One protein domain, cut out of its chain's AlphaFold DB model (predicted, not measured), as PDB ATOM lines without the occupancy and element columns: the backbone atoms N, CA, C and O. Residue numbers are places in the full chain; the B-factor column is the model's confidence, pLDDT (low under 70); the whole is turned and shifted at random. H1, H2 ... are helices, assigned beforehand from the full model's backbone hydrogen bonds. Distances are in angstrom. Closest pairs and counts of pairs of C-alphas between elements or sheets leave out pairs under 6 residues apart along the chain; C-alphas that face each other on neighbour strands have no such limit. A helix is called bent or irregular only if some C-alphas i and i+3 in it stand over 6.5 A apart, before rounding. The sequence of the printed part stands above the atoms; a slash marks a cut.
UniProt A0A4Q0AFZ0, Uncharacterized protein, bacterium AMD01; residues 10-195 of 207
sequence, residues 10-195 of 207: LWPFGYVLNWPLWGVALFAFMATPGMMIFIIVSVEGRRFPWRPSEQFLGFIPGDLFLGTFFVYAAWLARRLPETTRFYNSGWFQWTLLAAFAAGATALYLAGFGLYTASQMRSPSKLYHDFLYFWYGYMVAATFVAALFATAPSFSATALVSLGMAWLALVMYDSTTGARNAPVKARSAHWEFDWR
ATOM      1  N   LEU A  10     131.083 182.169 106.619       92.62
ATOM      2  CA  LEU A  10     132.331 181.927 105.916       92.62
ATOM      3  C   LEU A  10     132.360 180.483 105.383       92.62
ATOM      4  O   LEU A  10     131.965 179.540 106.074       92.62
ATOM      5  N   TRP A  11     132.869 180.310 104.158       88.00
ATOM      6  CA  TRP A  11     132.856 179.041 103.419       88.00
ATOM      7  C   TRP A  11     133.252 177.793 104.237       88.00
ATOM      8  O   TRP A  11     132.466 176.838 104.236       88.00
ATOM      9  N   PRO A  12     134.379 177.769 104.988       87.88
ATOM     10  CA  PRO A  12     134.792 176.546 105.678       87.88
ATOM     11  C   PRO A  12     133.846 176.149 106.820       87.88
ATOM     12  O   PRO A  12     133.826 174.991 107.223       87.88
ATOM     13  N   PHE A  13     133.019 177.077 107.310       87.31
ATOM     14  CA  PHE A  13     132.109 176.839 108.428       87.31
ATOM     15  C   PHE A  13     130.682 176.501 107.990       87.31
ATOM     16  O   PHE A  13     129.934 175.930 108.782       87.31
ATOM     17  N   GLY A  14     130.303 176.848 106.754       89.81
ATOM     18  CA  GLY A  14     128.927 176.736 106.268       89.81
ATOM     19  C   GLY A  14     128.678 175.661 105.214       89.81
ATOM     20  O   GLY A  14     127.516 175.383 104.931       89.81
ATOM     21  N   TYR A  15     129.711 175.039 104.633       91.88
ATOM     22  CA  TYR A  15     129.528 174.126 103.492       91.88
ATOM     23  C   TYR A  15     128.535 172.983 103.776       91.88
ATOM     24  O   TYR A  15     127.743 172.627 102.901       91.88
ATOM     25  N   VAL A  16     128.522 172.460 105.008       93.62
ATOM     26  CA  VAL A  16     127.617 171.382 105.431       93.62
ATOM     27  C   VAL A  16     126.147 171.803 105.381       93.62
ATOM     28  O   VAL A  16     125.287 170.976 105.099       93.62
ATOM     29  N   LEU A  17     125.826 173.091 105.555       93.94
ATOM     30  CA  LEU A  17     124.440 173.563 105.489       93.94
ATOM     31  C   LEU A  17     123.794 173.385 104.117       93.94
ATOM     32  O   LEU A  17     122.567 173.352 104.026       93.94
ATOM     33  N   ASN A  18     124.608 173.254 103.070       94.62
ATOM     34  CA  ASN A  18     124.138 173.059 101.706       94.62
ATOM     35  C   ASN A  18     123.785 171.592 101.403       94.62
ATOM     36  O   ASN A  18     123.229 171.306 100.345       94.62
ATOM     37  N   TRP A  19     124.077 170.653 102.309       96.25
ATOM     38  CA  TRP A  19     123.689 169.246 102.168       96.25
ATOM     39  C   TRP A  19     122.185 169.046 102.419       96.25
ATOM     40  O   TRP A  19     121.520 169.921 102.975       96.25
ATOM     41  N   PRO A  20     121.588 167.894 102.069       97.00
ATOM     42  CA  PRO A  20     120.258 167.519 102.553       97.00
ATOM     43  C   PRO A  20     120.185 167.537 104.091       97.00
ATOM     44  O   PRO A  20     121.175 167.244 104.754       97.00
ATOM     45  N   LEU A  21     119.025 167.859 104.685       95.88
ATOM     46  CA  LEU A  21     118.915 168.017 106.149       95.88
ATOM     47  C   LEU A  21     119.258 166.725 106.906       95.88
ATOM     48  O   LEU A  21     119.872 166.786 107.963       95.88
ATOM     49  N   TRP A  22     118.927 165.562 106.340       96.88
ATOM     50  CA  TRP A  22     119.335 164.271 106.897       96.88
ATOM     51  C   TRP A  22     120.861 164.093 106.883       96.88
ATOM     52  O   TRP A  22     121.414 163.523 107.815       96.88
ATOM     53  N   GLY A  23     121.550 164.624 105.867       97.19
ATOM     54  CA  GLY A  23     123.009 164.602 105.772       97.19
ATOM     55  C   GLY A  23     123.657 165.544 106.784       97.19
ATOM     56  O   GLY A  23     124.652 165.185 107.402       97.19
ATOM     57  N   VAL A  24     123.043 166.708 107.021       96.50
ATOM     58  CA  VAL A  24     123.431 167.619 108.111       96.50
ATOM     59  C   VAL A  24     123.273 166.938 109.466       96.50
ATOM     60  O   VAL A  24     124.173 167.026 110.291       96.50
ATOM     61  N   ALA A  25     122.158 166.239 109.695       96.44
ATOM     62  CA  ALA A  25     121.929 165.505 110.936       96.44
ATOM     63  C   ALA A  25     122.934 164.368 111.125       96.44
ATOM     64  O   ALA A  25     123.527 164.252 112.193       96.44
ATOM     65  N   LEU A  26     123.182 163.576 110.079       96.94
ATOM     66  CA  LEU A  26     124.196 162.529 110.114       96.94
ATOM     67  C   LEU A  26     125.574 163.113 110.436       96.94
ATOM     68  O   LEU A  26     126.242 162.616 111.334       96.94
ATOM     69  N   PHE A  27     125.975 164.193 109.761       95.25
ATOM     70  CA  PHE A  27     127.221 164.889 110.067       95.25
ATOM     71  C   PHE A  27     127.251 165.374 111.516       95.25
ATOM     72  O   PHE A  27     128.243 165.148 112.198       95.25
ATOM     73  N   ALA A  28     126.164 165.984 111.995       94.38
ATOM     74  CA  ALA A  28     126.078 166.526 113.343       94.38
ATOM     75  C   ALA A  28     126.344 165.457 114.405       94.38
ATOM     76  O   ALA A  28     127.217 165.621 115.251       94.38
ATOM     77  N   PHE A  29     125.649 164.323 114.315       93.81
ATOM     78  CA  PHE A  29     125.786 163.241 115.287       93.81
ATOM     79  C   PHE A  29     127.052 162.393 115.090       93.81
ATOM     80  O   PHE A  29     127.572 161.836 116.057       93.81
ATOM     81  N   MET A  30     127.585 162.303 113.870       94.75
ATOM     82  CA  MET A  30     128.870 161.638 113.632       94.75
ATOM     83  C   MET A  30     130.046 162.487 114.102       94.75
ATOM     84  O   MET A  30     131.008 161.934 114.623       94.75
ATOM     85  N   ALA A  31     129.980 163.809 113.943       91.81
ATOM     86  CA  ALA A  31     131.015 164.713 114.415       91.81
ATOM     87  C   ALA A  31     130.977 164.849 115.939       91.81
ATOM     88  O   ALA A  31     132.021 164.743 116.551       91.81
ATOM     89  N   THR A  32     129.825 165.012 116.593       84.12
ATOM     90  CA  THR A  32     129.826 165.174 118.057       84.12
ATOM     91  C   THR A  32     129.927 163.829 118.795       84.12
ATOM     92  O   THR A  32     131.060 163.387 119.002       84.12
ATOM     93  N   PRO A  33     128.863 163.083 119.163       87.44
ATOM     94  CA  PRO A  33     129.082 161.890 119.974       87.44
ATOM     95  C   PRO A  33     129.885 160.808 119.230       87.44
ATOM     96  O   PRO A  33     130.691 160.127 119.858       87.44
ATOM     97  N   GLY A  34     129.720 160.654 117.908       91.94
ATOM     98  CA  GLY A  34     130.398 159.606 117.135       91.94
ATOM     99  C   GLY A  34     131.925 159.717 117.161       91.94
ATOM    100  O   GLY A  34     132.614 158.787 117.588       91.94
ATOM    101  N   MET A  35     132.463 160.860 116.738       92.69
ATOM    102  CA  MET A  35     133.905 161.100 116.728       92.69
ATOM    103  C   MET A  35     134.457 161.172 118.147       92.69
ATOM    104  O   MET A  35     135.564 160.695 118.385       92.69
ATOM    105  N   MET A  36     133.678 161.675 119.113       90.75
ATOM    106  CA  MET A  36     134.101 161.624 120.505       90.75
ATOM    107  C   MET A  36     134.320 160.185 120.992       90.75
ATOM    108  O   MET A  36     135.382 159.864 121.534       90.75
ATOM    109  N   ILE A  37     133.359 159.290 120.758       91.00
ATOM    110  CA  ILE A  37     133.511 157.865 121.083       91.00
ATOM    111  C   ILE A  37     134.752 157.291 120.392       91.00
ATOM    112  O   ILE A  37     135.559 156.616 121.034       91.00
ATOM    113  N   PHE A  38     134.934 157.592 119.104       93.50
ATOM    114  CA  PHE A  38     136.079 157.117 118.333       93.50
ATOM    115  C   PHE A  38     137.417 157.580 118.921       93.50
ATOM    116  O   PHE A  38     138.309 156.751 119.103       93.50
ATOM    117  N   ILE A  39     137.553 158.867 119.253       92.62
ATOM    118  CA  ILE A  39     138.768 159.442 119.841       92.62
ATOM    119  C   ILE A  39     139.074 158.784 121.188       92.62
ATOM    120  O   ILE A  39     140.205 158.364 121.422       92.62
ATOM    121  N   ILE A  40     138.073 158.631 122.056       90.56
ATOM    122  CA  ILE A  40     138.257 158.023 123.381       90.56
ATOM    123  C   ILE A  40     138.756 156.582 123.272       90.56
ATOM    124  O   ILE A  40     139.685 156.183 123.974       90.56
ATOM    125  N   VAL A  41     138.133 155.791 122.401       91.69
ATOM    126  CA  VAL A  41     138.440 154.362 122.290       91.69
ATOM    127  C   VAL A  41     139.743 154.133 121.527       91.69
ATOM    128  O   VAL A  41     140.559 153.318 121.948       91.69
ATOM    129  N   SER A  42     139.949 154.848 120.422       91.88
ATOM    130  CA  SER A  42     141.020 154.545 119.465       91.88
ATOM    131  C   SER A  42     142.290 155.351 119.708       91.88
ATOM    132  O   SER A  42     143.379 154.842 119.468       91.88
ATOM    133  N   VAL A  43     142.165 156.601 120.166       91.44
ATOM    134  CA  VAL A  43     143.313 157.497 120.391       91.44
ATOM    135  C   VAL A  43     143.702 157.504 121.863       91.44
ATOM    136  O   VAL A  43     144.870 157.325 122.186       91.44
ATOM    137  N   GLU A  44     142.734 157.669 122.767       89.94
ATOM    138  CA  GLU A  44     143.001 157.678 124.213       89.94
ATOM    139  C   GLU A  44     143.108 156.267 124.812       89.94
ATOM    140  O   GLU A  44     143.567 156.123 125.944       89.94
ATOM    141  N   GLY A  45     142.703 155.225 124.075       88.00
ATOM    142  CA  GLY A  45     142.881 153.822 124.465       88.00
ATOM    143  C   GLY A  45     142.124 153.415 125.733       88.00
ATOM    144  O   GLY A  45     142.497 152.444 126.393       88.00
ATOM    145  N   ARG A  46     141.078 154.156 126.111       86.44
ATOM    146  CA  ARG A  46     140.356 153.959 127.375       86.44
ATOM    147  C   ARG A  46     138.904 153.562 127.154       86.44
ATOM    148  O   ARG A  46     138.315 153.761 126.093       86.44
ATOM    149  N   ARG A  47     138.291 153.023 128.210       87.06
ATOM    150  CA  ARG A  47     136.856 152.725 128.207       87.06
ATOM    151  C   ARG A  47     136.054 154.019 128.168       87.06
ATOM    152  O   ARG A  47     136.332 154.962 128.909       87.06
ATOM    153  N   PHE A  48     135.030 154.020 127.327       84.75
ATOM    154  CA  PHE A  48     134.085 155.119 127.260       84.75
ATOM    155  C   PHE A  48     133.234 155.178 128.545       84.75
ATOM    156  O   PHE A  48     132.748 154.131 128.991       84.75
ATOM    157  N   PRO A  49     133.057 156.361 129.159       83.00
ATOM    158  CA  PRO A  49     132.407 156.497 130.462       83.00
ATOM    159  C   PRO A  49     130.879 156.406 130.336       83.00
ATOM    160  O   PRO A  49     130.203 157.417 130.394       83.00
ATOM    161  N   TRP A  50     130.287 155.231 130.117       81.94
ATOM    162  CA  TRP A  50     128.844 155.109 129.825       81.94
ATOM    163  C   TRP A  50     127.901 155.518 130.968       81.94
ATOM    164  O   TRP A  50     126.703 155.691 130.743       81.94
ATOM    165  N   ARG A  51     128.397 155.627 132.205       83.38
ATOM    166  CA  ARG A  51     127.541 155.867 133.371       83.38
ATOM    167  C   ARG A  51     127.274 157.361 133.574       83.38
ATOM    168  O   ARG A  51     128.220 158.144 133.554       83.38
ATOM    169  N   PRO A  52     126.038 157.770 133.923       78.44
ATOM    170  CA  PRO A  52     125.736 159.170 134.246       78.44
ATOM    171  C   PRO A  52     126.596 159.757 135.379       78.44
ATOM    172  O   PRO A  52     126.884 160.950 135.399       78.44
ATOM    173  N   SER A  53     127.047 158.922 136.321       79.94
ATOM    174  CA  SER A  53     127.959 159.322 137.404       79.94
ATOM    175  C   SER A  53     129.374 159.669 136.927       79.94
ATOM    176  O   SER A  53     130.105 160.352 137.639       79.94
ATOM    177  N   GLU A  54     129.760 159.195 135.743       78.25
ATOM    178  CA  GLU A  54     131.086 159.340 135.135       78.25
ATOM    179  C   GLU A  54     131.098 160.428 134.046       78.25
ATOM    180  O   GLU A  54     132.142 160.709 133.466       78.25
ATOM    181  N   GLN A  55     129.958 161.067 133.767       76.94
ATOM    182  CA  GLN A  55     129.848 162.086 132.727       76.94
ATOM    183  C   GLN A  55     129.389 163.436 133.280       76.94
ATOM    184  O   GLN A  55     128.569 163.549 134.200       76.94
ATOM    185  N   PHE A  56     129.916 164.487 132.668       75.81
ATOM    186  CA  PHE A  56     129.287 165.797 132.686       75.81
ATOM    187  C   PHE A  56     128.082 165.770 131.735       75.81
ATOM    188  O   PHE A  56     128.159 165.190 130.651       75.81
ATOM    189  N   LEU A  57     126.981 166.417 132.121       74.69
ATOM    190  CA  LEU A  57     125.923 166.821 131.193       74.69
ATOM    191  C   LEU A  57     126.501 167.637 130.035       74.69
ATOM    192  O   LEU A  57     125.995 167.548 128.926       74.69
ATOM    193  N   GLY A  58     127.594 168.365 130.283       67.62
ATOM    194  CA  GLY A  58     128.380 169.060 129.267       67.62
ATOM    195  C   GLY A  58     129.093 168.162 128.243       67.62
ATOM    196  O   GLY A  58     129.590 168.677 127.247       67.62
ATOM    197  N   PHE A  59     129.183 166.849 128.485       77.38
ATOM    198  CA  PHE A  59     129.899 165.907 127.622       77.38
ATOM    199  C   PHE A  59     128.936 165.228 126.642       77.38
ATOM    200  O   PHE A  59     128.394 165.914 125.792       77.38
ATOM    201  N   ILE A  60     128.623 163.935 126.767       81.38
ATOM    202  CA  ILE A  60     127.780 163.233 125.777       81.38
ATOM    203  C   ILE A  60     126.334 163.734 125.707       81.38
ATOM    204  O   ILE A  60     125.846 163.952 124.595       81.38
ATOM    205  N   PRO A  61     125.621 163.960 126.831       83.12
ATOM    206  CA  PRO A  61     124.306 164.594 126.762       83.12
ATOM    207  C   PRO A  61     124.389 165.965 126.081       83.12
ATOM    208  O   PRO A  61     123.506 166.338 125.310       83.12
ATOM    209  N   GLY A  62     125.490 166.675 126.317       84.25
ATOM    210  CA  GLY A  62     125.791 167.960 125.717       84.25
ATOM    211  C   GLY A  62     126.100 167.886 124.234       84.25
ATOM    212  O   GLY A  62     125.603 168.713 123.488       84.25
ATOM    213  N   ASP A  63     126.816 166.868 123.776       87.00
ATOM    214  CA  ASP A  63     127.136 166.637 122.368       87.00
ATOM    215  C   ASP A  63     125.902 166.255 121.557       87.00
ATOM    216  O   ASP A  63     125.740 166.693 120.415       87.00
ATOM    217  N   LEU A  64     125.003 165.470 122.161       89.25
ATOM    218  CA  LEU A  64     123.690 165.164 121.597       89.25
ATOM    219  C   LEU A  64     122.826 166.422 121.508       89.25
ATOM    220  O   LEU A  64     122.183 166.665 120.481       89.25
ATOM    221  N   PHE A  65     122.828 167.236 122.567       89.31
ATOM    222  CA  PHE A  65     122.141 168.518 122.572       89.31
ATOM    223  C   PHE A  65     122.710 169.444 121.491       89.31
ATOM    224  O   PHE A  65     121.955 169.972 120.681       89.31
ATOM    225  N   LEU A  66     124.033 169.595 121.433       87.81
ATOM    226  CA  LEU A  66     124.745 170.455 120.496       87.81
ATOM    227  C   LEU A  66     124.483 170.028 119.048       87.81
ATOM    228  O   LEU A  66     124.178 170.874 118.209       87.81
ATOM    229  N   GLY A  67     124.507 168.721 118.767       92.00
ATOM    230  CA  GLY A  67     124.138 168.166 117.464       92.00
ATOM    231  C   GLY A  67     122.687 168.477 117.092       92.00
ATOM    232  O   GLY A  67     122.415 168.982 116.004       92.00
ATOM    233  N   THR A  68     121.748 168.277 118.020       92.06
ATOM    234  CA  THR A  68     120.327 168.606 117.810       92.06
ATOM    235  C   THR A  68     120.125 170.104 117.570       92.06
ATOM    236  O   THR A  68     119.393 170.505 116.664       92.06
ATOM    237  N   PHE A  69     120.803 170.940 118.352       91.50
ATOM    238  CA  PHE A  69     120.722 172.392 118.270       91.50
ATOM    239  C   PHE A  69     121.278 172.909 116.941       91.50
ATOM    240  O   PHE A  69     120.661 173.757 116.295       91.50
ATOM    241  N   PHE A  70     122.384 172.327 116.477       93.44
ATOM    242  CA  PHE A  70     122.956 172.591 115.164       93.44
ATOM    243  C   PHE A  70     122.009 172.194 114.025       93.44
ATOM    244  O   PHE A  70     121.786 172.979 113.105       93.44
ATOM    245  N   VAL A  71     121.390 171.011 114.095       95.12
ATOM    246  CA  VAL A  71     120.405 170.561 113.094       95.12
ATOM    247  C   VAL A  71     119.191 171.485 113.061       95.12
ATOM    248  O   VAL A  71     118.712 171.836 111.979       95.12
ATOM    249  N   TYR A  72     118.707 171.919 114.224       94.12
ATOM    250  CA  TYR A  72     117.605 172.872 114.309       94.12
ATOM    251  C   TYR A  72     117.985 174.237 113.711       94.12
ATOM    252  O   TYR A  72     117.224 174.792 112.914       94.12
ATOM    253  N   ALA A  73     119.188 174.744 113.997       94.06
ATOM    254  CA  ALA A  73     119.708 175.951 113.360       94.06
ATOM    255  C   ALA A  73     119.796 175.788 111.830       94.06
ATOM    256  O   ALA A  73     119.315 176.639 111.085       94.06
ATOM    257  N   ALA A  74     120.297 174.658 111.331       95.12
ATOM    258  CA  ALA A  74     120.342 174.372 109.898       95.12
ATOM    259  C   ALA A  74     118.945 174.325 109.250       95.12
ATOM    260  O   ALA A  74     118.744 174.828 108.142       95.12
ATOM    261  N   TRP A  75     117.964 173.729 109.930       95.31
ATOM    262  CA  TRP A  75     116.563 173.711 109.498       95.31
ATOM    263  C   TRP A  75     115.969 175.124 109.428       95.31
ATOM    264  O   TRP A  75     115.219 175.427 108.493       95.31
ATOM    265  N   LEU A  76     116.326 175.989 110.380       93.62
ATOM    266  CA  LEU A  76     115.895 177.383 110.421       93.62
ATOM    267  C   LEU A  76     116.561 178.207 109.314       93.62
ATOM    268  O   LEU A  76     115.867 178.921 108.595       93.62
ATOM    269  N   ALA A  77     117.868 178.042 109.102       94.06
ATOM    270  CA  ALA A  77     118.632 178.728 108.059       94.06
ATOM    271  C   ALA A  77     118.016 178.549 106.657       94.06
ATOM    272  O   ALA A  77     117.969 179.488 105.863       94.06
ATOM    273  N   ARG A  78     117.461 177.365 106.363       94.06
ATOM    274  CA  ARG A  78     116.767 177.063 105.090       94.06
ATOM    275  C   ARG A  78     115.468 177.839 104.883       94.06
ATOM    276  O   ARG A  78     115.002 177.940 103.754       94.06
ATOM    277  N   ARG A  79     114.863 178.341 105.958       92.38
ATOM    278  CA  ARG A  79     113.606 179.107 105.935       92.38
ATOM    279  C   ARG A  79     113.830 180.609 105.942       92.38
ATOM    280  O   ARG A  79     112.871 181.363 105.809       92.38
ATOM    281  N   LEU A  80     115.076 181.044 106.101       91.38
ATOM    282  CA  LEU A  80     115.408 182.452 106.024       91.38
ATOM    283  C   LEU A  80     115.244 182.961 104.585       91.38
ATOM    284  O   LEU A  80     115.467 182.198 103.632       91.38
ATOM    285  N   PRO A  81     114.841 184.234 104.423       90.69
ATOM    286  CA  PRO A  81     114.661 184.847 103.118       90.69
ATOM    287  C   PRO A  81     115.974 184.881 102.332       90.69
ATOM    288  O   PRO A  81     117.054 185.041 102.894       90.69
ATOM    289  N   GLU A  82     115.867 184.780 101.009       92.56
ATOM    290  CA  GLU A  82     116.999 184.867 100.079       92.56
ATOM    291  C   GLU A  82     117.364 186.324  99.765       92.56
ATOM    292  O   GLU A  82     117.470 186.717  98.606       92.56
ATOM    293  N   THR A  83     117.506 187.152 100.800       91.88
ATOM    294  CA  THR A  83     117.867 188.563 100.647       91.88
ATOM    295  C   THR A  83     119.153 188.877 101.388       91.88
ATOM    296  O   THR A  83     119.328 188.503 102.545       91.88
ATOM    297  N   THR A  84     120.058 189.591 100.720       93.62
ATOM    298  CA  THR A  84     121.289 190.082 101.339       93.62
ATOM    299  C   THR A  84     120.963 191.133 102.393       93.62
ATOM    300  O   THR A  84     120.203 192.071 102.149       93.62
ATOM    301  N   ARG A  85     121.561 190.987 103.571       94.06
ATOM    302  CA  ARG A  85     121.436 191.887 104.719       94.06
ATOM    303  C   ARG A  85     122.812 192.198 105.300       94.06
ATOM    304  O   ARG A  85     123.822 191.622 104.901       94.06
ATOM    305  N   PHE A  86     122.857 193.108 106.274       94.88
ATOM    306  CA  PHE A  86     124.113 193.557 106.889       94.88
ATOM    307  C   PHE A  86     124.937 192.404 107.494       94.88
ATOM    308  O   PHE A  86     126.166 192.411 107.408       94.88
ATOM    309  N   TYR A  87     124.272 191.387 108.056       93.44
ATOM    310  CA  TYR A  87     124.934 190.233 108.663       93.44
ATOM    311  C   TYR A  87     125.555 189.282 107.629       93.44
ATOM    312  O   TYR A  87     126.349 188.428 108.003       93.44
ATOM    313  N   ASN A  88     125.242 189.416 106.336       95.56
ATOM    314  CA  ASN A  88     125.922 188.665 105.276       95.56
ATOM    315  C   ASN A  88     127.273 189.295 104.889       95.56
ATOM    316  O   ASN A  88     127.992 188.732 104.068       95.56
ATOM    317  N   SER A  89     127.629 190.460 105.446       95.94
ATOM    318  CA  SER A  89     128.921 191.092 105.172       95.94
ATOM    319  C   SER A  89     130.081 190.295 105.780       95.94
ATOM    320  O   SER A  89     130.015 189.832 106.920       95.94
ATOM    321  N   GLY A  90     131.186 190.183 105.034       94.88
ATOM    322  CA  GLY A  90     132.378 189.466 105.496       94.88
ATOM    323  C   GLY A  90     132.957 190.049 106.788       94.88
ATOM    324  O   GLY A  90     133.307 189.296 107.689       94.88
ATOM    325  N   TRP A  91     132.987 191.381 106.920       96.19
ATOM    326  CA  TRP A  91     133.406 192.065 108.152       96.19
ATOM    327  C   TRP A  91     132.586 191.616 109.367       96.19
ATOM    328  O   TRP A  91     133.162 191.251 110.389       96.19
ATOM    329  N   PHE A  92     131.253 191.603 109.254       96.06
ATOM    330  CA  PHE A  92     130.391 191.195 110.361       96.06
ATOM    331  C   PHE A  92     130.692 189.756 110.792       96.06
ATOM    332  O   PHE A  92     130.768 189.457 111.980       96.06
ATOM    333  N   GLN A  93     130.910 188.876 109.821       95.75
ATOM    334  CA  GLN A  93     131.126 187.451 110.048       95.75
ATOM    335  C   GLN A  93     132.505 187.156 110.632       95.75
ATOM    336  O   GLN A  93     132.609 186.321 111.526       95.75
ATOM    337  N   TRP A  94     133.536 187.895 110.222       95.88
ATOM    338  CA  TRP A  94     134.844 187.861 110.876       95.88
ATOM    339  C   TRP A  94     134.781 188.360 112.318       95.88
ATOM    340  O   TRP A  94     135.355 187.725 113.200       95.88
ATOM    341  N   THR A  95     134.043 189.439 112.583       96.25
ATOM    342  CA  THR A  95     133.839 189.951 113.946       96.25
ATOM    343  C   THR A  95     133.084 188.946 114.815       96.25
ATOM    344  O   THR A  95     133.483 188.689 115.950       96.25
ATOM    345  N   LEU A  96     132.030 188.323 114.281       95.31
ATOM    346  CA  LEU A  96     131.282 187.283 114.983       95.31
ATOM    347  C   LEU A  96     132.163 186.058 115.269       95.31
ATOM    348  O   LEU A  96     132.176 185.565 116.395       95.31
ATOM    349  N   LEU A  97     132.942 185.599 114.286       94.31
ATOM    350  CA  LEU A  97     133.886 184.496 114.459       94.31
ATOM    351  C   LEU A  97     134.937 184.819 115.529       94.31
ATOM    352  O   LEU A  97     135.210 183.982 116.385       94.31
ATOM    353  N   ALA A  98     135.494 186.035 115.515       94.56
ATOM    354  CA  ALA A  98     136.467 186.488 116.505       94.56
ATOM    355  C   ALA A  98     135.872 186.515 117.921       94.56
ATOM    356  O   ALA A  98     136.521 186.061 118.863       94.56
ATOM    357  N   ALA A  99     134.622 186.966 118.075       92.56
ATOM    358  CA  ALA A  99     133.918 186.922 119.355       92.56
ATOM    359  C   ALA A  99     133.736 185.478 119.860       92.56
ATOM    360  O   ALA A  99     133.965 185.203 121.039       92.56
ATOM    361  N   PHE A 100     133.400 184.538 118.971       89.88
ATOM    362  CA  PHE A 100     133.292 183.117 119.317       89.88
ATOM    363  C   PHE A 100     134.641 182.477 119.643       89.88
ATOM    364  O   PHE A 100     134.728 181.699 120.590       89.88
ATOM    365  N   ALA A 101     135.704 182.827 118.917       91.12
ATOM    366  CA  ALA A 101     137.057 182.363 119.210       91.12
ATOM    367  C   ALA A 101     137.534 182.874 120.579       91.12
ATOM    368  O   ALA A 101     138.093 182.108 121.366       91.12
ATOM    369  N   ALA A 102     137.260 184.142 120.900       91.19
ATOM    370  CA  ALA A 102     137.555 184.719 122.207       91.19
ATOM    371  C   ALA A 102     136.759 184.026 123.326       91.19
ATOM    372  O   ALA A 102     137.339 183.653 124.344       91.19
ATOM    373  N   GLY A 103     135.460 183.782 123.118       87.31
ATOM    374  CA  GLY A 103     134.613 183.049 124.063       87.31
ATOM    375  C   GLY A 103     135.078 181.607 124.290       87.31
ATOM    376  O   GLY A 103     135.207 181.178 125.435       87.31
ATOM    377  N   ALA A 104     135.404 180.875 123.221       87.56
ATOM    378  CA  ALA A 104     135.950 179.522 123.303       87.56
ATOM    379  C   ALA A 104     137.301 179.500 124.037       87.56
ATOM    380  O   ALA A 104     137.525 178.646 124.891       87.56
ATOM    381  N   THR A 105     138.169 180.483 123.777       89.12
ATOM    382  CA  THR A 105     139.444 180.641 124.492       89.12
ATOM    383  C   THR A 105     139.216 180.916 125.978       89.12
ATOM    384  O   THR A 105     139.858 180.294 126.819       89.12
ATOM    385  N   ALA A 106     138.277 181.798 126.325       87.50
ATOM    386  CA  ALA A 106     137.939 182.087 127.716       87.50
ATOM    387  C   ALA A 106     137.397 180.844 128.444       87.50
ATOM    388  O   ALA A 106     137.818 180.568 129.566       87.50
ATOM    389  N   LEU A 107     136.526 180.059 127.796       82.94
ATOM    390  CA  LEU A 107     136.022 178.791 128.336       82.94
ATOM    391  C   LEU A 107     137.136 177.750 128.504       82.94
ATOM    392  O   LEU A 107     137.203 177.090 129.540       82.94
ATOM    393  N   TYR A 108     138.035 177.632 127.524       85.75
ATOM    394  CA  TYR A 108     139.206 176.762 127.610       85.75
ATOM    395  C   TYR A 108     140.097 177.152 128.798       85.75
ATOM    396  O   TYR A 108     140.461 176.306 129.612       85.75
ATOM    397  N   LEU A 109     140.399 178.443 128.959       87.56
ATOM    398  CA  LEU A 109     141.202 178.942 130.076       87.56
ATOM    399  C   LEU A 109     140.512 178.731 131.430       87.56
ATOM    400  O   LEU A 109     141.163 178.309 132.384       87.56
ATOM    401  N   ALA A 110     139.196 178.944 131.511       82.50
ATOM    402  CA  ALA A 110     138.413 178.643 132.710       82.50
ATOM    403  C   ALA A 110     138.450 177.145 133.067       82.50
ATOM    404  O   ALA A 110     138.407 176.785 134.244       82.50
ATOM    405  N   GLY A 111     138.603 176.268 132.067       79.75
ATOM    406  CA  GLY A 111     138.756 174.826 132.245       79.75
ATOM    407  C   GLY A 111     139.942 174.422 133.127       79.75
ATOM    408  O   GLY A 111     139.844 173.428 133.842       79.75
ATOM    409  N   PHE A 112     141.019 175.213 133.187       81.75
ATOM    410  CA  PHE A 112     142.152 174.937 134.085       81.75
ATOM    411  C   PHE A 112     141.795 175.030 135.577       81.75
ATOM    412  O   PHE A 112     142.545 174.534 136.412       81.75
ATOM    413  N   GLY A 113     140.647 175.619 135.928       78.38
ATOM    414  CA  GLY A 113     140.107 175.549 137.288       78.38
ATOM    415  C   GLY A 113     139.516 174.179 137.652       78.38
ATOM    416  O   GLY A 113     139.310 173.902 138.830       78.38
ATOM    417  N   LEU A 114     139.238 173.324 136.659       76.31
ATOM    418  CA  LEU A 114     138.568 172.026 136.821       76.31
ATOM    419  C   LEU A 114     139.421 170.830 136.367       76.31
ATOM    420  O   LEU A 114     139.194 169.713 136.831       76.31
ATOM    421  N   TYR A 115     140.381 171.049 135.468       81.38
ATOM    422  CA  TYR A 115     141.159 170.004 134.803       81.38
ATOM    423  C   TYR A 115     142.664 170.252 134.929       81.38
ATOM    424  O   TYR A 115     143.124 171.395 134.924       81.38
ATOM    425  N   THR A 116     143.458 169.178 134.966       86.44
ATOM    426  CA  THR A 116     144.919 169.295 134.852       86.44
ATOM    427  C   THR A 116     145.325 169.729 133.441       86.44
ATOM    428  O   THR A 116     144.586 169.543 132.473       86.44
ATOM    429  N   ALA A 117     146.542 170.261 133.280       88.44
ATOM    430  CA  ALA A 117     147.053 170.641 131.960       88.44
ATOM    431  C   ALA A 117     147.103 169.464 130.967       88.44
ATOM    432  O   ALA A 117     146.929 169.670 129.767       88.44
ATOM    433  N   SER A 118     147.322 168.243 131.466       88.69
ATOM    434  CA  SER A 118     147.283 167.013 130.668       88.69
ATOM    435  C   SER A 118     145.863 166.719 130.174       88.69
ATOM    436  O   SER A 118     145.651 166.513 128.982       88.69
ATOM    437  N   GLN A 119     144.865 166.817 131.059       87.75
ATOM    438  CA  GLN A 119     143.455 166.630 130.702       87.75
ATOM    439  C   GLN A 119     142.943 167.707 129.739       87.75
ATOM    440  O   GLN A 119     142.247 167.382 128.776       87.75
ATOM    441  N   MET A 120     143.333 168.971 129.948       89.12
ATOM    442  CA  MET A 120     142.993 170.091 129.056       89.12
ATOM    443  C   MET A 120     143.494 169.877 127.627       89.12
ATOM    444  O   MET A 120     142.874 170.332 126.672       89.12
ATOM    445  N   ARG A 121     144.617 169.171 127.483       91.12
ATOM    446  CA  ARG A 121     145.238 168.870 126.194       91.12
ATOM    447  C   ARG A 121     144.882 167.482 125.685       91.12
ATOM    448  O   ARG A 121     145.463 167.066 124.690       91.12
ATOM    449  N   SER A 122     143.986 166.751 126.342       91.19
ATOM    450  CA  SER A 122     143.577 165.437 125.853       91.19
ATOM    451  C   SER A 122     142.916 165.553 124.471       91.19
ATOM    452  O   SER A 122     142.238 166.552 124.203       91.19
ATOM    453  N   PRO A 123     143.104 164.565 123.576       92.38
ATOM    454  CA  PRO A 123     142.488 164.561 122.253       92.38
ATOM    455  C   PRO A 123     140.975 164.807 122.302       92.38
ATOM    456  O   PRO A 123     140.465 165.632 121.546       92.38
ATOM    457  N   SER A 124     140.273 164.152 123.235       90.44
ATOM    458  CA  SER A 124     138.840 164.357 123.464       90.44
ATOM    459  C   SER A 124     138.509 165.801 123.811       90.44
ATOM    460  O   SER A 124     137.603 166.379 123.223       90.44
ATOM    461  N   LYS A 125     139.249 166.406 124.747       88.12
ATOM    462  CA  LYS A 125     138.989 167.774 125.200       88.12
ATOM    463  C   LYS A 125     139.188 168.794 124.083       88.12
ATOM    464  O   LYS A 125     138.310 169.620 123.855       88.12
ATOM    465  N   LEU A 126     140.307 168.707 123.366       91.00
ATOM    466  CA  LEU A 126     140.611 169.621 122.263       91.00
ATOM    467  C   LEU A 126     139.581 169.506 121.135       91.00
ATOM    468  O   LEU A 126     139.151 170.517 120.582       91.00
ATOM    469  N   TYR A 127     139.166 168.279 120.816       91.88
ATOM    470  CA  TYR A 127     138.137 168.034 119.815       91.88
ATOM    471  C   TYR A 127     136.778 168.609 120.232       91.88
ATOM    472  O   TYR A 127     136.130 169.308 119.452       91.88
ATOM    473  N   HIS A 128     136.383 168.371 121.484       88.38
ATOM    474  CA  HIS A 128     135.160 168.903 122.082       88.38
ATOM    475  C   HIS A 128     135.126 170.433 122.030       88.38
ATOM    476  O   HIS A 128     134.171 171.023 121.533       88.38
ATOM    477  N   ASP A 129     136.202 171.091 122.461       87.88
ATOM    478  CA  ASP A 129     136.281 172.555 122.474       87.88
ATOM    479  C   ASP A 129     136.261 173.146 121.053       87.88
ATOM    480  O   ASP A 129     135.615 174.170 120.806       87.88
ATOM    481  N   PHE A 130     136.891 172.469 120.085       90.25
ATOM    482  CA  PHE A 130     136.815 172.843 118.673       90.25
ATOM    483  C   PHE A 130     135.382 172.756 118.123       90.25
ATOM    484  O   PHE A 130     134.924 173.673 117.433       90.25
ATOM    485  N   LEU A 131     134.649 171.686 118.440       89.19
ATOM    486  CA  LEU A 131     133.258 171.526 118.012       89.19
ATOM    487  C   LEU A 131     132.350 172.602 118.597       89.19
ATOM    488  O   LEU A 131     131.494 173.127 117.889       89.19
ATOM    489  N   TYR A 132     132.554 172.971 119.859       85.06
ATOM    490  CA  TYR A 132     131.797 174.040 120.509       85.06
ATOM    491  C   TYR A 132     132.009 175.381 119.823       85.06
ATOM    492  O   TYR A 132     131.049 176.118 119.596       85.06
ATOM    493  N   PHE A 133     133.254 175.680 119.454       90.31
ATOM    494  CA  PHE A 133     133.567 176.856 118.658       90.31
ATOM    495  C   PHE A 133     132.852 176.818 117.301       90.31
ATOM    496  O   PHE A 133     132.152 177.769 116.949       90.31
ATOM    497  N   TRP A 134     132.976 175.714 116.556       91.12
ATOM    498  CA  TRP A 134     132.394 175.612 115.220       91.12
ATOM    499  C   TRP A 134     130.860 175.658 115.255       91.12
ATOM    500  O   TRP A 134     130.251 176.495 114.585       91.12
ATOM    501  N   TYR A 135     130.218 174.801 116.050       91.38
ATOM    502  CA  TYR A 135     128.755 174.723 116.116       91.38
ATOM    503  C   TYR A 135     128.183 175.977 116.769       91.38
ATOM    504  O   TYR A 135     127.161 176.480 116.308       91.38
ATOM    505  N   GLY A 136     128.867 176.525 117.776       89.50
ATOM    506  CA  GLY A 136     128.501 177.784 118.414       89.50
ATOM    507  C   GLY A 136     128.470 178.946 117.426       89.50
ATOM    508  O   GLY A 136     127.445 179.621 117.322       89.50
ATOM    509  N   TYR A 137     129.540 179.135 116.644       93.50
ATOM    510  CA  TYR A 137     129.586 180.166 115.601       93.50
ATOM    511  C   TYR A 137     128.436 179.997 114.600       93.50
ATOM    512  O   TYR A 137     127.734 180.955 114.272       93.50
ATOM    513  N   MET A 138     128.191 178.761 114.170       93.31
ATOM    514  CA  MET A 138     127.130 178.432 113.226       93.31
ATOM    515  C   MET A 138     125.728 178.770 113.762       93.31
ATOM    516  O   MET A 138     124.931 179.458 113.107       93.31
ATOM    517  N   VAL A 139     125.420 178.302 114.969       92.31
ATOM    518  CA  VAL A 139     124.146 178.567 115.639       92.31
ATOM    519  C   VAL A 139     123.954 180.066 115.849       92.31
ATOM    520  O   VAL A 139     122.865 180.579 115.600       92.31
ATOM    521  N   ALA A 140     125.003 180.789 116.236       91.38
ATOM    522  CA  ALA A 140     124.931 182.225 116.455       91.38
ATOM    523  C   ALA A 140     124.714 183.022 115.170       91.38
ATOM    524  O   ALA A 140     123.873 183.918 115.151       91.38
ATOM    525  N   ALA A 141     125.402 182.674 114.080       94.31
ATOM    526  CA  ALA A 141     125.159 183.292 112.778       94.31
ATOM    527  C   ALA A 141     123.699 183.086 112.341       94.31
ATOM    528  O   ALA A 141     123.032 184.025 111.906       94.31
ATOM    529  N   THR A 142     123.166 181.879 112.548       93.19
ATOM    530  CA  THR A 142     121.754 181.569 112.280       93.19
ATOM    531  C   THR A 142     120.811 182.362 113.183       93.19
ATOM    532  O   THR A 142     119.798 182.867 112.708       93.19
ATOM    533  N   PHE A 143     121.136 182.499 114.471       90.62
ATOM    534  CA  PHE A 143     120.345 183.273 115.425       90.62
ATOM    535  C   PHE A 143     120.258 184.745 115.028       90.62
ATOM    536  O   PHE A 143     119.157 185.285 114.931       90.62
ATOM    537  N   VAL A 144     121.401 185.374 114.741       91.62
ATOM    538  CA  VAL A 144     121.461 186.754 114.245       91.62
ATOM    539  C   VAL A 144     120.619 186.875 112.980       91.62
ATOM    540  O   VAL A 144     119.752 187.744 112.890       91.62
ATOM    541  N   ALA A 145     120.808 185.974 112.018       92.06
ATOM    542  CA  ALA A 145     120.050 186.021 110.782       92.06
ATOM    543  C   ALA A 145     118.537 185.889 111.035       92.06
ATOM    544  O   ALA A 145     117.770 186.682 110.501       92.06
ATOM    545  N   ALA A 146     118.093 184.980 111.906       89.81
ATOM    546  CA  ALA A 146     116.683 184.825 112.267       89.81
ATOM    547  C   ALA A 146     116.099 186.076 112.945       89.81
ATOM    548  O   ALA A 146     115.001 186.508 112.583       89.81
ATOM    549  N   LEU A 147     116.849 186.679 113.872       88.00
ATOM    550  CA  LEU A 147     116.453 187.880 114.607       88.00
ATOM    551  C   LEU A 147     116.252 189.088 113.683       88.00
ATOM    552  O   LEU A 147     115.321 189.862 113.870       88.00
ATOM    553  N   PHE A 148     117.122 189.245 112.683       88.00
ATOM    554  CA  PHE A 148     117.117 190.413 111.798       88.00
ATOM    555  C   PHE A 148     116.440 190.173 110.443       88.00
ATOM    556  O   PHE A 148     116.218 191.128 109.693       88.00
ATOM    557  N   ALA A 149     116.138 188.925 110.079       84.06
ATOM    558  CA  ALA A 149     115.451 188.594 108.832       84.06
ATOM    559  C   ALA A 149     113.930 188.523 108.968       84.06
ATOM    560  O   ALA A 149     113.228 188.767 107.985       84.06
ATOM    561  N   THR A 150     113.433 188.179 110.156       67.69
ATOM    562  CA  THR A 150     112.006 187.977 110.425       67.69
ATOM    563  C   THR A 150     111.567 188.826 111.614       67.69
ATOM    564  O   THR A 150     112.367 189.083 112.508       67.69
ATOM    565  N   ALA A 151     110.300 189.258 111.650       59.09
ATOM    566  CA  ALA A 151     109.695 189.686 112.914       59.09
ATOM    567  C   ALA A 151     109.817 188.532 113.935       59.09
ATOM    568  O   ALA A 151     109.870 187.382 113.488       59.09
ATOM    569  N   PRO A 152     109.863 188.792 115.259       61.16
ATOM    570  CA  PRO A 152     110.085 187.758 116.270       61.16
ATOM    571  C   PRO A 152     109.163 186.558 116.038       61.16
ATOM    572  O   PRO A 152     107.957 186.620 116.265       61.16
ATOM    573  N   SER A 153     109.730 185.477 115.509       69.62
ATOM    574  CA  SER A 153     108.988 184.276 115.156       69.62
ATOM    575  C   SER A 153     109.178 183.239 116.252       69.62
ATOM    576  O   SER A 153     110.222 183.193 116.906       69.62
ATOM    577  N   PHE A 154     108.195 182.353 116.418       79.81
ATOM    578  CA  PHE A 154     108.293 181.204 117.325       79.81
ATOM    579  C   PHE A 154     109.622 180.443 117.159       79.81
ATOM    580  O   PHE A 154     110.205 179.979 118.135       79.81
ATOM    581  N   SER A 155     110.148 180.381 115.930       78.19
ATOM    582  CA  SER A 155     111.409 179.701 115.629       78.19
ATOM    583  C   SER A 155     112.641 180.390 116.229       78.19
ATOM    584  O   SER A 155     113.540 179.697 116.709       78.19
ATOM    585  N   ALA A 156     112.680 181.728 116.228       76.12
ATOM    586  CA  ALA A 156     113.752 182.501 116.854       76.12
ATOM    587  C   ALA A 156     113.694 182.382 118.385       76.12
ATOM    588  O   ALA A 156     114.723 182.145 119.016       76.12
ATOM    589  N   THR A 157     112.492 182.445 118.971       82.06
ATOM    590  CA  THR A 157     112.285 182.214 120.409       82.06
ATOM    591  C   THR A 157     112.745 180.818 120.817       82.06
ATOM    592  O   THR A 157     113.496 180.687 121.776       82.06
ATOM    593  N   ALA A 158     112.380 179.782 120.056       84.81
ATOM    594  CA  ALA A 158     112.820 178.417 120.326       84.81
ATOM    595  C   ALA A 158     114.352 178.267 120.262       84.81
ATOM    596  O   ALA A 158     114.924 177.570 121.096       84.81
ATOM    597  N   LEU A 159     115.033 178.958 119.338       83.19
ATOM    598  CA  LEU A 159     116.499 178.943 119.264       83.19
ATOM    599  C   LEU A 159     117.137 179.558 120.523       83.19
ATOM    600  O   LEU A 159     118.081 178.990 121.071       83.19
ATOM    601  N   VAL A 160     116.589 180.674 121.018       82.94
ATOM    602  CA  VAL A 160     117.025 181.293 122.283       82.94
ATOM    603  C   VAL A 160     116.747 180.370 123.459       82.94
ATOM    604  O   VAL A 160     117.635 180.144 124.272       82.94
ATOM    605  N   SER A 161     115.541 179.805 123.552       86.06
ATOM    606  CA  SER A 161     115.169 178.896 124.637       86.06
ATOM    607  C   SER A 161     116.082 177.674 124.696       86.06
ATOM    608  O   SER A 161     116.503 177.295 125.784       86.06
ATOM    609  N   LEU A 162     116.443 177.097 123.546       86.56
ATOM    610  CA  LEU A 162     117.423 176.015 123.467       86.56
ATOM    611  C   LEU A 162     118.805 176.480 123.945       86.56
ATOM    612  O   LEU A 162     119.401 175.827 124.799       86.56
ATOM    613  N   GLY A 163     119.289 177.635 123.484       83.94
ATOM    614  CA  GLY A 163     120.564 178.198 123.950       83.94
ATOM    615  C   GLY A 163     120.594 178.475 125.460       83.94
ATOM    616  O   GLY A 163     121.589 178.197 126.124       83.94
ATOM    617  N   MET A 164     119.488 178.956 126.027       84.50
ATOM    618  CA  MET A 164     119.354 179.196 127.466       84.50
ATOM    619  C   MET A 164     119.256 177.894 128.262       84.50
ATOM    620  O   MET A 164     119.873 177.785 129.320       84.50
ATOM    621  N   ALA A 165     118.531 176.893 127.756       85.06
ATOM    622  CA  ALA A 165     118.476 175.565 128.363       85.06
ATOM    623  C   ALA A 165     119.870 174.926 128.401       85.06
ATOM    624  O   ALA A 165     120.269 174.365 129.419       85.06
ATOM    625  N   TRP A 166     120.642 175.082 127.326       83.00
ATOM    626  CA  TRP A 166     122.030 174.646 127.273       83.00
ATOM    627  C   TRP A 166     122.906 175.330 128.318       83.00
ATOM    628  O   TRP A 166     123.589 174.662 129.095       83.00
ATOM    629  N   LEU A 167     122.856 176.663 128.377       80.88
ATOM    630  CA  LEU A 167     123.615 177.430 129.357       80.88
ATOM    631  C   LEU A 167     123.252 177.016 130.788       80.88
ATOM    632  O   LEU A 167     124.139 176.829 131.617       80.88
ATOM    633  N   ALA A 168     121.962 176.804 131.066       82.00
ATOM    634  CA  ALA A 168     121.497 176.319 132.357       82.00
ATOM    635  C   ALA A 168     122.066 174.931 132.698       82.00
ATOM    636  O   ALA A 168     122.479 174.721 133.836       82.00
ATOM    637  N   LEU A 169     122.152 174.009 131.730       78.56
ATOM    638  CA  LEU A 169     122.775 172.694 131.931       78.56
ATOM    639  C   LEU A 169     124.269 172.812 132.250       78.56
ATOM    640  O   LEU A 169     124.737 172.179 133.193       78.56
ATOM    641  N   VAL A 170     125.005 173.661 131.525       75.50
ATOM    642  CA  VAL A 170     126.436 173.914 131.777       75.50
ATOM    643  C   VAL A 170     126.655 174.534 133.161       75.50
ATOM    644  O   VAL A 170     127.546 174.112 133.904       75.50
ATOM    645  N   MET A 171     125.827 175.510 133.542       77.56
ATOM    646  CA  MET A 171     125.879 176.136 134.867       77.56
ATOM    647  C   MET A 171     125.525 175.142 135.974       77.56
ATOM    648  O   MET A 171     126.197 175.109 137.006       77.56
ATOM    649  N   TYR A 172     124.506 174.308 135.766       77.94
ATOM    650  CA  TYR A 172     124.133 173.256 136.704       77.94
ATOM    651  C   TYR A 172     125.297 172.290 136.930       77.94
ATOM    652  O   TYR A 172     125.654 172.019 138.074       77.94
ATOM    653  N   ASP A 173     125.947 171.832 135.863       72.62
ATOM    654  CA  ASP A 173     127.093 170.927 135.956       72.62
ATOM    655  C   ASP A 173     128.293 171.572 136.660       72.62
ATOM    656  O   ASP A 173     128.958 170.930 137.470       72.62
ATOM    657  N   SER A 174     128.535 172.859 136.410       68.38
ATOM    658  CA  SER A 174     129.635 173.607 137.033       68.38
ATOM    659  C   SER A 174     129.405 173.848 138.531       68.38
ATOM    660  O   SER A 174     130.354 173.880 139.310       68.38
ATOM    661  N   THR A 175     128.146 173.997 138.952       69.88
ATOM    662  CA  THR A 175     127.773 174.315 140.344       69.88
ATOM    663  C   THR A 175     127.518 173.069 141.194       69.88
ATOM    664  O   THR A 175     127.980 172.984 142.330       69.88
ATOM    665  N   THR A 176     126.813 172.071 140.658       64.12
ATOM    666  CA  THR A 176     126.470 170.828 141.374       64.12
ATOM    667  C   THR A 176     127.485 169.710 141.153       64.12
ATOM    668  O   THR A 176     127.649 168.840 142.013       64.12
ATOM    669  N   GLY A 177     128.235 169.758 140.050       56.53
ATOM    670  CA  GLY A 177     129.297 168.807 139.746       56.53
ATOM    671  C   GLY A 177     130.495 168.905 140.685       56.53
ATOM    672  O   GLY A 177     131.218 167.923 140.792       56.53
ATOM    673  N   ALA A 178     130.670 170.003 141.431       57.53
ATOM    674  CA  ALA A 178     131.808 170.231 142.329       57.53
ATOM    675  C   ALA A 178     132.066 169.079 143.326       57.53
ATOM    676  O   ALA A 178     133.217 168.741 143.589       57.53
ATOM    677  N   ARG A 179     131.015 168.410 143.829       59.41
ATOM    678  CA  ARG A 179     131.165 167.270 144.763       59.41
ATOM    679  C   ARG A 179     131.700 165.996 144.100       59.41
ATOM    680  O   ARG A 179     132.376 165.215 144.756       59.41
ATOM    681  N   ASN A 180     131.423 165.801 142.810       64.69
ATOM    682  CA  ASN A 180     131.862 164.643 142.021       64.69
ATOM    683  C   ASN A 180     132.910 165.022 140.958       64.69
ATOM    684  O   ASN A 180     133.277 164.188 140.126       64.69
ATOM    685  N   ALA A 181     133.394 166.266 140.980       67.50
ATOM    686  CA  ALA A 181     134.246 166.840 139.949       67.50
ATOM    687  C   ALA A 181     135.518 166.019 139.716       67.50
ATOM    688  O   ALA A 181     135.822 165.779 138.556       67.50
ATOM    689  N   PRO A 182     136.205 165.460 140.734       71.75
ATOM    690  CA  PRO A 182     137.395 164.646 140.485       71.75
ATOM    691  C   PRO A 182     137.108 163.335 139.740       71.75
ATOM    692  O   PRO A 182     137.968 162.837 139.014       71.75
ATOM    693  N   VAL A 183     135.929 162.733 139.937       75.75
ATOM    694  CA  VAL A 183     135.531 161.481 139.265       75.75
ATOM    695  C   VAL A 183     135.073 161.783 137.844       75.75
ATOM    696  O   VAL A 183     135.556 161.163 136.897       75.75
ATOM    697  N   LYS A 184     134.196 162.781 137.689       76.00
ATOM    698  CA  LYS A 184     133.706 163.224 136.383       76.00
ATOM    699  C   LYS A 184     134.823 163.803 135.519       76.00
ATOM    700  O   LYS A 184     134.888 163.468 134.349       76.00
ATOM    701  N   ALA A 185     135.745 164.585 136.083       71.19
ATOM    702  CA  ALA A 185     136.874 165.157 135.349       71.19
ATOM    703  C   ALA A 185     137.785 164.078 134.778       71.19
ATOM    704  O   ALA A 185     138.068 164.108 133.587       71.19
ATOM    705  N   ARG A 186     138.168 163.086 135.593       73.75
ATOM    706  CA  ARG A 186     138.986 161.945 135.145       73.75
ATOM    707  C   ARG A 186     138.285 161.062 134.115       73.75
ATOM    708  O   ARG A 186     138.946 160.452 133.282       73.75
ATOM    709  N   SER A 187     136.962 160.988 134.186       74.94
ATOM    710  CA  SER A 187     136.159 160.144 133.302       74.94
ATOM    711  C   SER A 187     135.797 160.844 131.989       74.94
ATOM    712  O   SER A 187     135.803 160.206 130.940       74.94
ATOM    713  N   ALA A 188     135.528 162.150 132.013       71.75
ATOM    714  CA  ALA A 188     135.235 162.948 130.828       71.75
ATOM    715  C   ALA A 188     136.506 163.220 130.016       71.75
ATOM    716  O   ALA A 188     136.529 162.945 128.818       71.75
ATOM    717  N   HIS A 189     137.584 163.654 130.680       77.69
ATOM    718  CA  HIS A 189     138.852 163.997 130.039       77.69
ATOM    719  C   HIS A 189     140.024 163.288 130.725       77.69
ATOM    720  O   HIS A 189     140.268 163.420 131.927       77.69
ATOM    721  N   TRP A 190     140.739 162.495 129.935       82.06
ATOM    722  CA  TRP A 190     141.805 161.617 130.400       82.06
ATOM    723  C   TRP A 190     143.145 162.346 130.456       82.06
ATOM    724  O   TRP A 190     143.404 163.240 129.657       82.06
ATOM    725  N   GLU A 191     144.015 161.968 131.388       85.38
ATOM    726  CA  GLU A 191     145.398 162.441 131.362       85.38
ATOM    727  C   GLU A 191     146.127 161.798 130.183       85.38
ATOM    728  O   GLU A 191     146.436 160.609 130.201       85.38
ATOM    729  N   PHE A 192     146.382 162.578 129.136       86.00
ATOM    730  CA  PHE A 192     146.951 162.076 127.894       86.00
ATOM    731  C   PHE A 192     148.375 162.593 127.681       86.00
ATOM    732  O   PHE A 192     148.607 163.801 127.579       86.00
ATOM    733  N   ASP A 193     149.334 161.673 127.569       88.88
ATOM    734  CA  ASP A 193     150.703 162.004 127.178       88.88
ATOM    735  C   ASP A 193     150.870 161.897 125.659       88.88
ATOM    736  O   ASP A 193     150.978 160.805 125.101       88.88
ATOM    737  N   TRP A 194     150.959 163.045 124.989       86.25
ATOM    738  CA  TRP A 194     151.185 163.136 123.545       86.25
ATOM    739  C   TRP A 194     152.480 162.471 123.071       86.25
ATOM    740  O   TRP A 194     152.566 162.075 121.909       86.25
ATOM    741  N   ARG A 195     153.476 162.297 123.950       87.12
ATOM    742  CA  ARG A 195     154.729 161.610 123.602       87.12
ATOM    743  C   ARG A 195     154.502 160.134 123.292       87.12
ATOM    744  O   ARG A 195     155.242 159.571 122.485       87.12
TER     745      ARG A 195
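What this domain is: This is residues 10 to 195 of the 207 residues of an uncharacterized protein of bacterium AMD01 (UniProt A0A4Q0AFZ0). Four helices, H2, H3, H6 and H7, run lengthwise as an elongated bundle, with H6, the longest, as its hub; H4 packs slantwise on H6 outside the bundle. The short H1 runs crosswise near the first residues of H2, while the short H5 and H8 lie at the far end, where H2, H4 and H7 finish. The printed part has 186 residues with eight named helices, H1 to H8 in chain order, and no named strand: the class is all helix. It is compact, with a radius of gyration of the C-alphas of 17.3 A, and spans 49 by 31 by 29 A.

How they stand to each other: The hub H6, residues 123 to 149, touches five helices. It touches H3, residues 60 to 77, at a shallow tilt of 30 degrees, the same way; the closest C-alphas, of Ala 73 and Val 139, are 5.6 A apart. With residues 123 to 131 alone it touches H2, residues 21 to 43, closest at C-alphas Ile 39 and Ser 124, 6.1 A. H2 and H3 form a helical hairpin, a shallow tilt of 24 degrees, opposite ways, with C-alphas Ala 28 and Gly 67 closest at 4.8 A. H6 and H7, residues 154 to 179, form another, at 31 degrees; C-alphas Ala 146 and Ala 156 are closest at 5.9 A. H4, residues 90 to 111, touches H6 at a steep tilt of 40 degrees, opposite ways, closest at C-alphas Ala 104 and Phe 133, 5.9 A. H1, residues 11 to 18, only just touches H6, with 3 pairs of C-alphas within 8 A, closest at Phe 13 and Trp 134, 6.9 A. H8, residues 181 to 188, is close to H7 but not clearly touching, at C-alphas Gly 177 and Lys 184, 7.9 A. H5, residues 117 to 120, is likewise close to H4, at Gly 111 and Met 120, 7.1 A. Every O i to N i+4 pair is within hydrogen-bond range in H3, H4, H6 and H8, against 16 of 19 in H2, 20 of 22 in H7 and 1 of 4 in H1, where 3 of 5 O i to N i+3 pairs are; H5 is too short for an i+4 pair.

Where its parts are: H6 measures 38.6 A, from C-alpha 123 at (142.488, 164.561, 122.253) to C-alpha 149 at (115.451, 188.594, 108.832). H7 measures 38.3 A, H4 31.2 A, H2 30.1 A and H3 25.3 A. H2 has a kink of 36 degrees near residue 37. H1 is irregular, with C-alphas 13 and 16 7.7 A apart, and H7 only just, with C-alphas 176 and 179 6.8 A apart.

The domain as a whole: The C-alphas farthest apart, of Ala 151 and Arg 195, are 54.1 A apart. The printed part has no cut. The links H2 to H3 and H3 to H4 are long. Confidence is under 70 at residue 58, residues 150 to 153 and residues 174 to 181.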